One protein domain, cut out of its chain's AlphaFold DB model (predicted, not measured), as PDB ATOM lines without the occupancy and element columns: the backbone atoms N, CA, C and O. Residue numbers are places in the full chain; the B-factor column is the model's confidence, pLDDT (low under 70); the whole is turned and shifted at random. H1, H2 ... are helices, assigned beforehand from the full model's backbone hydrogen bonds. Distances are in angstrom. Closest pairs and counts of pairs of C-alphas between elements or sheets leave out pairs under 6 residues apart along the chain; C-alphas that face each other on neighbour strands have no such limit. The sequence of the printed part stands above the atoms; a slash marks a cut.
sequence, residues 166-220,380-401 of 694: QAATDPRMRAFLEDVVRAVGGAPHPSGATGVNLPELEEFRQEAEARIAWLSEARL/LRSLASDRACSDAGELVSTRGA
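AT A GLANCE: This is residues 166 to 220 and 380 to 401 of the 694 residues of an uncharacterized protein of Spirochaetae bacterium HGW-Spirochaetae-3 (UniProt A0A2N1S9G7). The long helix H2 makes the longest axis, its last residues 213 to 220 sticking out as a free arm, while its first part runs side by side with H4, and H1 crosses both at a large angle. The short H3 packs on H2 farther along, and a loop, residues 185 to 197, joins H1 to H2. The printed part has 77 residues and four named helices, in the order H1, H2, H3, H4, and no named strand; the class is all helix. It is only just compact, close to loose, with a radius of gyration of the C-alphas of 13.3 A and spans of 45 by 21 by 20 A.

IN THESE COORDINATES: H2, residues 198 to 220, measures 32.7 A and begins at C-alpha 198, (491.454, 7.446, 605.538). H1, residues 171 to 184, measures 20.2 A. H3 is residues 380 to 385. H4, residues 388 to 401, measures 19.9 A and ends at C-alpha 401, (495.537, 19.863, 606.629).

HOW THE PARTS SIT: Helix packing is mostly crossed, with one of four touching pairs at a shallow tilt. That pair is H2, with residues 198 to 205 alone, and H4: 6 degrees, opposite ways, closest C-alphas Leu 198 and Gly 393, 6.1 A. H1, with residues 180 to 184 alone, touches H2, about perpendicular at 84 degrees; the C-alphas of Val 180 and Phe 204 are closest, 6.1 A. H1 and H4 only just touch, with 3 pairs of C-alphas within 8 A, the closest Met 173 and Ala 388, 7.1 A. H3 touches H2, closest C-alphas Leu 380 and Ala 208, 6.8 A. H1 and H3 are only just apart, closest 8.1 A. Every O i to N i+4 pair is within hydrogen-bond range in H1, H3 and H4, and 18 of 19 in H2.

THE WHOLE: The C-alphas of Ser 191 and Leu 220, the two farthest apart, are 46.4 A apart. Residues 221 to 379 are not printed, and C-alphas 220 and 380 lie 18.0 A apart across the cut. The link H1 to H2 is long; H3 to H4 is tight. Mean pLDDT of the printed part is 86.4; residues 385 to 386 and 400 to 401 are under 70.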
ATOM      1  N   GLN A 166     493.637  11.669 590.587       85.62
ATOM      2  CA  GLN A 166     494.399  12.608 589.756       85.62
ATOM      3  C   GLN A 166     495.357  13.495 590.575       85.62
ATOM      4  O   GLN A 166     496.284  14.071 590.007       85.62
ATOM      5  N   ALA A 167     495.180  13.579 591.900       81.56
ATOM      6  CA  ALA A 167     496.071  14.284 592.822       81.56
ATOM      7  C   ALA A 167     497.459  13.636 592.943       81.56
ATOM      8  O   ALA A 167     498.430  14.311 593.312       81.56
ATOM      9  N   ALA A 168     497.544  12.326 592.692       83.06
ATOM     10  CA  ALA A 168     498.788  11.578 592.727       83.06
ATOM     11  C   ALA A 168     499.586  11.843 591.446       83.06
ATOM     12  O   ALA A 168     499.108  11.599 590.335       83.06
ATOM     13  N   THR A 169     500.806  12.363 591.590       79.06
ATOM     14  CA  THR A 169     501.725  12.616 590.467       79.06
ATOM     15  C   THR A 169     502.384  11.336 589.967       79.06
ATOM     16  O   THR A 169     502.651  11.221 588.774       79.06
ATOM     17  N   ASP A 170     502.611  10.375 590.863       85.56
ATOM     18  CA  ASP A 170     503.095   9.041 590.519       85.56
ATOM     19  C   ASP A 170     501.967   8.208 589.871       85.56
ATOM     20  O   ASP A 170     500.920   8.010 590.500       85.56
ATOM     21  N   PRO A 171     502.154   7.698 588.636       87.56
ATOM     22  CA  PRO A 171     501.181   6.833 587.976       87.56
ATOM     23  C   PRO A 171     500.820   5.577 588.776       87.56
ATOM     24  O   PRO A 171     499.681   5.120 588.679       87.56
ATOM     25  N   ARG A 172     501.751   5.023 589.569       86.50
ATOM     26  CA  ARG A 172     501.473   3.831 590.388       86.50
ATOM     27  C   ARG A 172     500.505   4.160 591.519       86.50
ATOM     28  O   ARG A 172     499.490   3.485 591.659       86.50
ATOM     29  N   MET A 173     500.775   5.234 592.258       87.81
ATOM     30  CA  MET A 173     499.877   5.734 593.302       87.81
ATOM     31  C   MET A 173     498.495   6.114 592.744       87.81
ATOM     32  O   MET A 173     497.477   5.819 593.362       87.81
ATOM     33  N   ARG A 174     498.428   6.708 591.545       91.06
ATOM     34  CA  ARG A 174     497.142   6.994 590.885       91.06
ATOM     35  C   ARG A 174     496.340   5.723 590.613       91.06
ATOM     36  O   ARG A 174     495.173   5.667 590.985       91.06
ATOM     37  N   ALA A 175     496.965   4.717 590.000       89.69
ATOM     38  CA  ALA A 175     496.307   3.447 589.708       89.69
ATOM     39  C   ALA A 175     495.844   2.736 590.991       89.69
ATOM     40  O   ALA A 175     494.761   2.160 591.016       89.69
ATOM     41  N   PHE A 176     496.632   2.823 592.068       90.88
ATOM     42  CA  PHE A 176     496.239   2.322 593.384       90.88
ATOM     43  C   PHE A 176     494.984   3.030 593.919       90.88
ATOM     44  O   PHE A 176     494.024   2.365 594.292       90.88
ATOM     45  N   LEU A 177     494.941   4.367 593.899       91.25
ATOM     46  CA  LEU A 177     493.760   5.120 594.341       91.25
ATOM     47  C   LEU A 177     492.518   4.815 593.482       91.25
ATOM     48  O   LEU A 177     491.412   4.748 594.012       91.25
ATOM     49  N   GLU A 178     492.679   4.590 592.175       92.94
ATOM     50  CA  GLU A 178     491.589   4.149 591.289       92.94
ATOM     51  C   GLU A 178     491.072   2.748 591.651       92.94
ATOM     52  O   GLU A 178     489.858   2.527 591.663       92.94
ATOM     53  N   ASP A 179     491.966   1.812 591.993       91.50
ATOM     54  CA  ASP A 179     491.578   0.484 592.476       91.50
ATOM     55  C   ASP A 179     490.803   0.580 593.801       91.50
ATOM     56  O   ASP A 179     489.795  -0.111 593.962       91.50
ATOM     57  N   VAL A 180     491.230   1.456 594.721       92.38
ATOM     58  CA  VAL A 180     490.536   1.700 595.997       92.38
ATOM     59  C   VAL A 180     489.115   2.203 595.741       92.38
ATOM     60  O   VAL A 180     488.160   1.591 596.218       92.38
ATOM     61  N   VAL A 181     488.944   3.247 594.920       94.06
ATOM     62  CA  VAL A 181     487.609   3.769 594.569       94.06
ATOM     63  C   VAL A 181     486.738   2.684 593.934       94.06
ATOM     64  O   VAL A 181     485.561   2.564 594.270       94.06
ATOM     65  N   ARG A 182     487.298   1.854 593.045       94.19
ATOM     66  CA  ARG A 182     486.554   0.761 592.402       94.19
ATOM     67  C   ARG A 182     486.124  -0.328 593.388       94.19
ATOM     68  O   ARG A 182     485.065  -0.917 593.196       94.19
ATOM     69  N   ALA A 183     486.943  -0.615 594.396       91.19
ATOM     70  CA  ALA A 183     486.696  -1.686 595.352       91.19
ATOM     71  C   ALA A 183     485.683  -1.299 596.434       91.19
ATOM     72  O   ALA A 183     484.773  -2.074 596.714       91.19
ATOM     73  N   VAL A 184     485.834  -0.117 597.040       92.06
ATOM     74  CA  VAL A 184     485.038   0.297 598.214       92.06
ATOM     75  C   VAL A 184     484.088   1.465 597.938       92.06
ATOM     76  O   VAL A 184     483.322   1.863 598.804       92.06
ATOM     77  N   GLY A 185     484.081   2.001 596.716       90.50
ATOM     78  CA  GLY A 185     483.148   3.046 596.283       90.50
ATOM     79  C   GLY A 185     483.625   4.479 596.527       90.50
ATOM     80  O   GLY A 185     483.120   5.379 595.862       90.50
ATOM     81  N   GLY A 186     484.624   4.693 597.390       92.38
ATOM     82  CA  GLY A 186     485.240   6.001 597.643       92.38
ATOM     83  C   GLY A 186     484.351   6.995 598.409       92.38
ATOM     84  O   GLY A 186     483.239   6.679 598.823       92.38
ATOM     85  N   ALA A 187     484.841   8.228 598.562       92.19
ATOM     86  CA  ALA A 187     484.159   9.330 599.245       92.19
ATOM     87  C   ALA A 187     483.863  10.514 598.307       92.19
ATOM     88  O   ALA A 187     484.641  10.785 597.384       92.19
ATOM     89  N   PRO A 188     482.761  11.258 598.524       90.62
ATOM     90  CA  PRO A 188     482.417  12.410 597.699       90.62
ATOM     91  C   PRO A 188     483.417  13.556 597.891       90.62
ATOM     92  O   PRO A 188     483.747  13.939 599.011       90.62
ATOM     93  N   HIS A 189     483.867  14.148 596.786       88.94
ATOM     94  CA  HIS A 189     484.739  15.319 596.775       88.94
ATOM     95  C   HIS A 189     483.942  16.593 596.417       88.94
ATOM     96  O   HIS A 189     483.030  16.523 595.586       88.94
ATOM     97  N   PRO A 190     484.305  17.791 596.927       81.00
ATOM     98  CA  PRO A 190     483.647  19.064 596.584       81.00
ATOM     99  C   PRO A 190     483.598  19.423 595.086       81.00
ATOM    100  O   PRO A 190     482.843  20.305 594.680       81.00
ATOM    101  N   SER A 191     484.395  18.755 594.249       82.00
ATOM    102  CA  SER A 191     484.359  18.893 592.786       82.00
ATOM    103  C   SER A 191     483.212  18.119 592.117       82.00
ATOM    104  O   SER A 191     482.993  18.286 590.919       82.00
ATOM    105  N   GLY A 192     482.505  17.260 592.859       83.94
ATOM    106  CA  GLY A 192     481.514  16.313 592.338       83.94
ATOM    107  C   GLY A 192     482.106  14.975 591.879       83.94
ATOM    108  O   GLY A 192     481.353  14.084 591.495       83.94
ATOM    109  N   ALA A 193     483.432  14.819 591.919       89.25
ATOM    110  CA  ALA A 193     484.096  13.539 591.692       89.25
ATOM    111  C   ALA A 193     484.165  12.703 592.983       89.25
ATOM    112  O   ALA A 193     483.912  13.201 594.080       89.25
ATOM    113  N   THR A 194     484.549  11.438 592.845       92.62
ATOM    114  CA  THR A 194     484.777  10.532 593.973       92.62
ATOM    115  C   THR A 194     486.275  10.367 594.206       92.62
ATOM    116  O   THR A 194     487.036  10.151 593.261       92.62
ATOM    117  N   GLY A 195     486.696  10.485 595.462       92.19
ATOM    118  CA  GLY A 195     488.072  10.298 595.904       92.19
ATOM    119  C   GLY A 195     488.196   9.247 597.000       92.19
ATOM    120  O   GLY A 195     487.311   8.419 597.196       92.19
ATOM    121  N   VAL A 196     489.314   9.295 597.713       92.25
ATOM    122  CA  VAL A 196     489.681   8.360 598.777       92.25
ATOM    123  C   VAL A 196     490.088   9.156 600.012       92.25
ATOM    124  O   VAL A 196     490.880  10.091 599.899       92.25
ATOM    125  N   ASN A 197     489.565   8.789 601.179       91.94
ATOM    126  CA  ASN A 197     490.010   9.299 602.468       91.94
ATOM    127  C   ASN A 197     490.449   8.143 603.396       91.94
ATOM    128  O   ASN A 197     490.559   6.995 602.959       91.94
ATOM    129  N   LEU A 198     490.823   8.437 604.645       90.19
ATOM    130  CA  LEU A 198     491.454   7.446 605.538       90.19
ATOM    131  C   LEU A 198     490.607   6.175 605.799       90.19
ATOM    132  O   LEU A 198     491.177   5.086 605.757       90.19
ATOM    133  N   PRO A 199     489.282   6.249 606.028       92.88
ATOM    134  CA  PRO A 199     488.407   5.096 606.186       92.88
ATOM    135  C   PRO A 199     488.335   4.222 604.934       92.88
ATOM    136  O   PRO A 199     488.355   3.007 605.080       92.88
ATOM    137  N   GLU A 200     488.304   4.784 603.718       93.25
ATOM    138  CA  GLU A 200     488.263   3.947 602.508       93.25
ATOM    139  C   GLU A 200     489.597   3.241 602.249       93.25
ATOM    140  O   GLU A 200     489.601   2.108 601.767       93.25
ATOM    141  N   LEU A 201     490.730   3.864 602.597       91.25
ATOM    142  CA  LEU A 201     492.032   3.180 602.578       91.25
ATOM    143  C   LEU A 201     492.057   2.007 603.561       91.25
ATOM    144  O   LEU A 201     492.568   0.935 603.241       91.25
ATOM    145  N   GLU A 202     491.493   2.205 604.748       90.62
ATOM    146  CA  GLU A 202     491.425   1.182 605.785       90.62
ATOM    147  C   GLU A 202     490.453   0.046 605.416       90.62
ATOM    148  O   GLU A 202     490.790  -1.126 605.580       90.62
ATOM    149  N   GLU A 203     489.291   0.360 604.838       92.19
ATOM    150  CA  GLU A 203     488.348  -0.640 604.320       92.19
ATOM    151  C   GLU A 203     488.980  -1.452 603.183       92.19
ATOM    152  O   GLU A 203     488.899  -2.681 603.178       92.19
ATOM    153  N   PHE A 204     489.689  -0.794 602.259       92.88
ATOM    154  CA  PHE A 204     490.431  -1.483 601.204       92.88
ATOM    155  C   PHE A 204     491.480  -2.440 601.780       92.88
ATOM    156  O   PHE A 204     491.597  -3.574 601.312       92.88
ATOM    157  N   ARG A 205     492.227  -2.009 602.807       89.50
ATOM    158  CA  ARG A 205     493.225  -2.846 603.485       89.50
ATOM    159  C   ARG A 205     492.583  -4.096 604.089       89.50
ATOM    160  O   ARG A 205     493.088  -5.196 603.876       89.50
ATOM    161  N   GLN A 206     491.461  -3.944 604.789       90.50
ATOM    162  CA  GLN A 206     490.741  -5.062 605.407       90.50
ATOM    163  C   GLN A 206     490.200  -6.047 604.360       90.50
ATOM    164  O   GLN A 206     490.369  -7.260 604.505       90.50
ATOM    165  N   GLU A 207     489.609  -5.545 603.273       91.81
ATOM    166  CA  GLU A 207     489.139  -6.374 602.156       91.81
ATOM    167  C   GLU A 207     490.305  -7.120 601.481       91.81
ATOM    168  O   GLU A 207     490.184  -8.306 601.152       91.81
ATOM    169  N   ALA A 208     491.457  -6.461 601.309       90.50
ATOM    170  CA  ALA A 208     492.649  -7.059 600.712       90.50
ATOM    171  C   ALA A 208     493.223  -8.177 601.592       90.50
ATOM    172  O   ALA A 208     493.514  -9.265 601.091       90.50
ATOM    173  N   GLU A 209     493.334  -7.950 602.901       89.69
ATOM    174  CA  GLU A 209     493.782  -8.956 603.870       89.69
ATOM    175  C   GLU A 209     492.842 -10.161 603.909       89.69
ATOM    176  O   GLU A 209     493.300 -11.304 603.832       89.69
ATOM    177  N   ALA A 210     491.527  -9.922 603.940       91.56
ATOM    178  CA  ALA A 210     490.525 -10.981 603.914       91.56
ATOM    179  C   ALA A 210     490.607 -11.816 602.626       91.56
ATOM    180  O   ALA A 210     490.524 -13.048 602.679       91.56
ATOM    181  N   ARG A 211     490.827 -11.167 601.474       92.81
ATOM    182  CA  ARG A 211     490.991 -11.849 600.185       92.81
ATOM    183  C   ARG A 211     492.264 -12.686 600.139       92.81
ATOM    184  O   ARG A 211     492.224 -13.834 599.700       92.81
ATOM    185  N   ILE A 212     493.392 -12.126 600.580       90.56
ATOM    186  CA  ILE A 212     494.683 -12.827 600.607       90.56
ATOM    187  C   ILE A 212     494.613 -14.034 601.544       90.56
ATOM    188  O   ILE A 212     495.112 -15.102 601.184       90.56
ATOM    189  N   ALA A 213     493.991 -13.887 602.717       90.62
ATOM    190  CA  ALA A 213     493.783 -14.984 603.654       90.62
ATOM    191  C   ALA A 213     492.962 -16.110 603.008       90.62
ATOM    192  O   ALA A 213     493.431 -17.245 602.958       90.62
ATOM    193  N   TRP A 214     491.811 -15.784 602.408       93.00
ATOM    194  CA  TRP A 214     490.955 -16.758 601.720       93.00
ATOM    195  C   TRP A 214     491.667 -17.476 600.558       93.00
ATOM    196  O   TRP A 214     491.586 -18.698 600.444       93.00
ATOM    197  N   LEU A 215     492.434 -16.759 599.727       90.19
ATOM    198  CA  LEU A 215     493.239 -17.374 598.657       90.19
ATOM    199  C   LEU A 215     494.352 -18.281 599.204       90.19
ATOM    200  O   LEU A 215     494.719 -19.278 598.581       90.19
ATOM    201  N   SER A 216     494.901 -17.941 600.371       89.12
ATOM    202  CA  SER A 216     495.963 -18.718 601.009       89.12
ATOM    203  C   SER A 216     495.432 -20.008 601.645       89.12
ATOM    204  O   SER A 216     496.154 -21.001 601.620       89.12
ATOM    205  N   GLU A 217     494.181 -20.040 602.124       90.31
ATOM    206  CA  GLU A 217     493.517 -21.270 602.600       90.31
ATOM    207  C   GLU A 217     493.555 -22.366 601.520       90.31
ATOM    208  O   GLU A 217     494.071 -23.454 601.764       90.31
ATOM    209  N   ALA A 218     493.144 -22.047 600.286       87.62
ATOM    210  CA  ALA A 218     493.185 -22.990 599.164       87.62
ATOM    211  C   ALA A 218     494.603 -23.437 598.781       87.62
ATOM    212  O   ALA A 218     494.793 -24.506 598.208       87.62
ATOM    213  N   ARG A 219     495.624 -22.619 599.054       83.94
ATOM    214  CA  ARG A 219     497.020 -22.974 598.767       83.94
ATOM    215  C   ARG A 219     497.602 -23.918 599.819       83.94
ATOM    216  O   ARG A 219     498.446 -24.742 599.478       83.94
ATOM    217  N   LEU A 220     497.203 -23.746 601.076       86.94
ATOM    218  CA  LEU A 220     497.742 -24.481 602.220       86.94
ATOM    219  C   LEU A 220     497.030 -25.810 602.463       86.94
ATOM    220  O   LEU A 220     497.651 -26.717 603.010       86.94
ATOM    221  N   LEU A 380     497.645  -8.007 594.307       86.00
ATOM    222  CA  LEU A 380     497.018  -7.797 595.609       86.00
ATOM    223  C   LEU A 380     498.015  -8.014 596.757       86.00
ATOM    224  O   LEU A 380     498.065  -7.206 597.681       86.00
ATOM    225  N   ARG A 381     498.863  -9.048 596.664       82.19
ATOM    226  CA  ARG A 381     499.953  -9.259 597.626       82.19
ATOM    227  C   ARG A 381     500.994  -8.148 597.581       82.19
ATOM    228  O   ARG A 381     501.393  -7.702 598.649       82.19
ATOM    229  N   SER A 382     501.386  -7.677 596.392       81.88
ATOM    230  CA  SER A 382     502.282  -6.517 596.262       81.88
ATOM    231  C   SER A 382     501.699  -5.306 596.985       81.88
ATOM    232  O   SER A 382     502.353  -4.765 597.866       81.88
ATOM    233  N   LEU A 383     500.440  -4.949 596.703       80.25
ATOM    234  CA  LEU A 383     499.756  -3.802 597.310       80.25
ATOM    235  C   LEU A 383     499.606  -3.917 598.834       80.25
ATOM    236  O   LEU A 383     499.675  -2.902 599.520       80.25
ATOM    237  N   ALA A 384     499.411  -5.130 599.356       73.44
ATOM    238  CA  ALA A 384     499.338  -5.386 600.794       73.44
ATOM    239  C   ALA A 384     500.719  -5.380 601.481       73.44
ATOM    240  O   ALA A 384     500.811  -5.063 602.663       73.44
ATOM    241  N   SER A 385     501.789  -5.738 600.761       68.50
ATOM    242  CA  SER A 385     503.172  -5.693 601.264       68.50
ATOM    243  C   SER A 385     503.851  -4.330 601.087       68.50
ATOM    244  O   SER A 385     504.795  -4.012 601.809       68.50
ATOM    245  N   ASP A 386     503.383  -3.538 600.123       67.69
ATOM    246  CA  ASP A 386     503.896  -2.211 599.814       67.69
ATOM    247  C   ASP A 386     503.397  -1.182 600.831       67.69
ATOM    248  O   ASP A 386     502.291  -1.259 601.366       67.69
ATOM    249  N   ARG A 387     504.185  -0.120 601.031       75.56
ATOM    250  CA  ARG A 387     503.775   1.039 601.842       75.56
ATOM    251  C   ARG A 387     502.668   1.878 601.190       75.56
ATOM    252  O   ARG A 387     502.306   2.905 601.742       75.56
ATOM    253  N   ALA A 388     502.075   1.435 600.079       77.81
ATOM    254  CA  ALA A 388     501.112   2.195 599.284       77.81
ATOM    255  C   ALA A 388     499.923   2.739 600.101       77.81
ATOM    256  O   ALA A 388     499.605   3.919 599.978       77.81
ATOM    257  N   CYS A 389     499.309   1.930 600.978       80.00
ATOM    258  CA  CYS A 389     498.235   2.408 601.866       80.00
ATOM    259  C   CYS A 389     498.732   3.473 602.860       80.00
ATOM    260  O   CYS A 389     498.044   4.464 603.100       80.00
ATOM    261  N   SER A 390     499.929   3.286 603.421       82.88
ATOM    262  CA  SER A 390     500.538   4.223 604.374       82.88
ATOM    263  C   SER A 390     500.924   5.538 603.698       82.88
ATOM    264  O   SER A 390     500.596   6.607 604.204       82.88
ATOM    265  N   ASP A 391     501.573   5.464 602.537       84.88
ATOM    266  CA  ASP A 391     502.004   6.615 601.745       84.88
ATOM    267  C   ASP A 391     500.785   7.411 601.245       84.88
ATOM    268  O   ASP A 391     500.774   8.642 601.292       84.88
ATOM    269  N   ALA A 392     499.715   6.722 600.824       84.62
ATOM    270  CA  ALA A 392     498.442   7.358 600.488       84.62
ATOM    271  C   ALA A 392     497.816   8.059 601.706       84.62
ATOM    272  O   ALA A 392     497.362   9.197 601.585       84.62
ATOM    273  N   GLY A 393     497.835   7.423 602.882       84.50
ATOM    274  CA  GLY A 393     497.332   8.010 604.126       84.50
ATOM    275  C   GLY A 393     498.114   9.251 604.576       84.50
ATOM    276  O   GLY A 393     497.516  10.242 605.010       84.50
ATOM    277  N   GLU A 394     499.439   9.248 604.417       84.44
ATOM    278  CA  GLU A 394     500.297  10.404 604.703       84.44
ATOM    279  C   GLU A 394     500.029  11.561 603.728       84.44
ATOM    280  O   GLU A 394     499.905  12.717 604.149       84.44
ATOM    281  N   LEU A 395     499.867  11.260 602.433       80.94
ATOM    282  CA  LEU A 395     499.508  12.247 601.413       80.94
ATOM    283  C   LEU A 395     498.139  12.880 601.683       80.94
ATOM    284  O   LEU A 395     498.017  14.105 601.603       80.94
ATOM    285  N   VAL A 396     497.140  12.063 602.029       83.75
ATOM    286  CA  VAL A 396     495.794  12.509 602.421       83.75
ATOM    287  C   VAL A 396     495.868  13.447 603.626       83.75
ATOM    288  O   VAL A 396     495.338  14.557 603.573       83.75
ATOM    289  N   SER A 397     496.582  13.051 604.680       79.62
ATOM    290  CA  SER A 397     496.661  13.820 605.929       79.62
ATOM    291  C   SER A 397     497.401  15.148 605.743       79.62
ATOM    292  O   SER A 397     496.908  16.210 606.130       79.62
ATOM    293  N   THR A 398     498.565  15.114 605.087       74.88
ATOM    294  CA  THR A 398     499.422  16.294 604.893       74.88
ATOM    295  C   THR A 398     498.761  17.325 603.977       74.88
ATOM    296  O   THR A 398     498.791  18.529 604.248       74.88
ATOM    297  N   ARG A 399     498.137  16.869 602.882       72.88
ATOM    298  CA  ARG A 399     497.484  17.765 601.918       72.88
ATOM    299  C   ARG A 399     496.098  18.217 602.379       72.88
ATOM    300  O   ARG A 399     495.738  19.353 602.079       72.88
ATOM    301  N   GLY A 400     495.374  17.389 603.135       69.31
ATOM    302  CA  GLY A 400     494.094  17.749 603.751       69.31
ATOM    303  C   GLY A 400     494.240  18.872 604.779       69.31
ATOM    304  O   GLY A 400     493.509  19.855 604.720       69.31
ATOM    305  N   ALA A 401     495.266  18.815 605.637       65.50
ATOM    306  CA  ALA A 401     495.537  19.863 606.629       65.50
ATOM    307  C   ALA A 401     495.825  21.250 606.013       65.50
ATOM    308  O   ALA A 401     495.591  22.279 606.643       65.50
TER     309      ALA A 401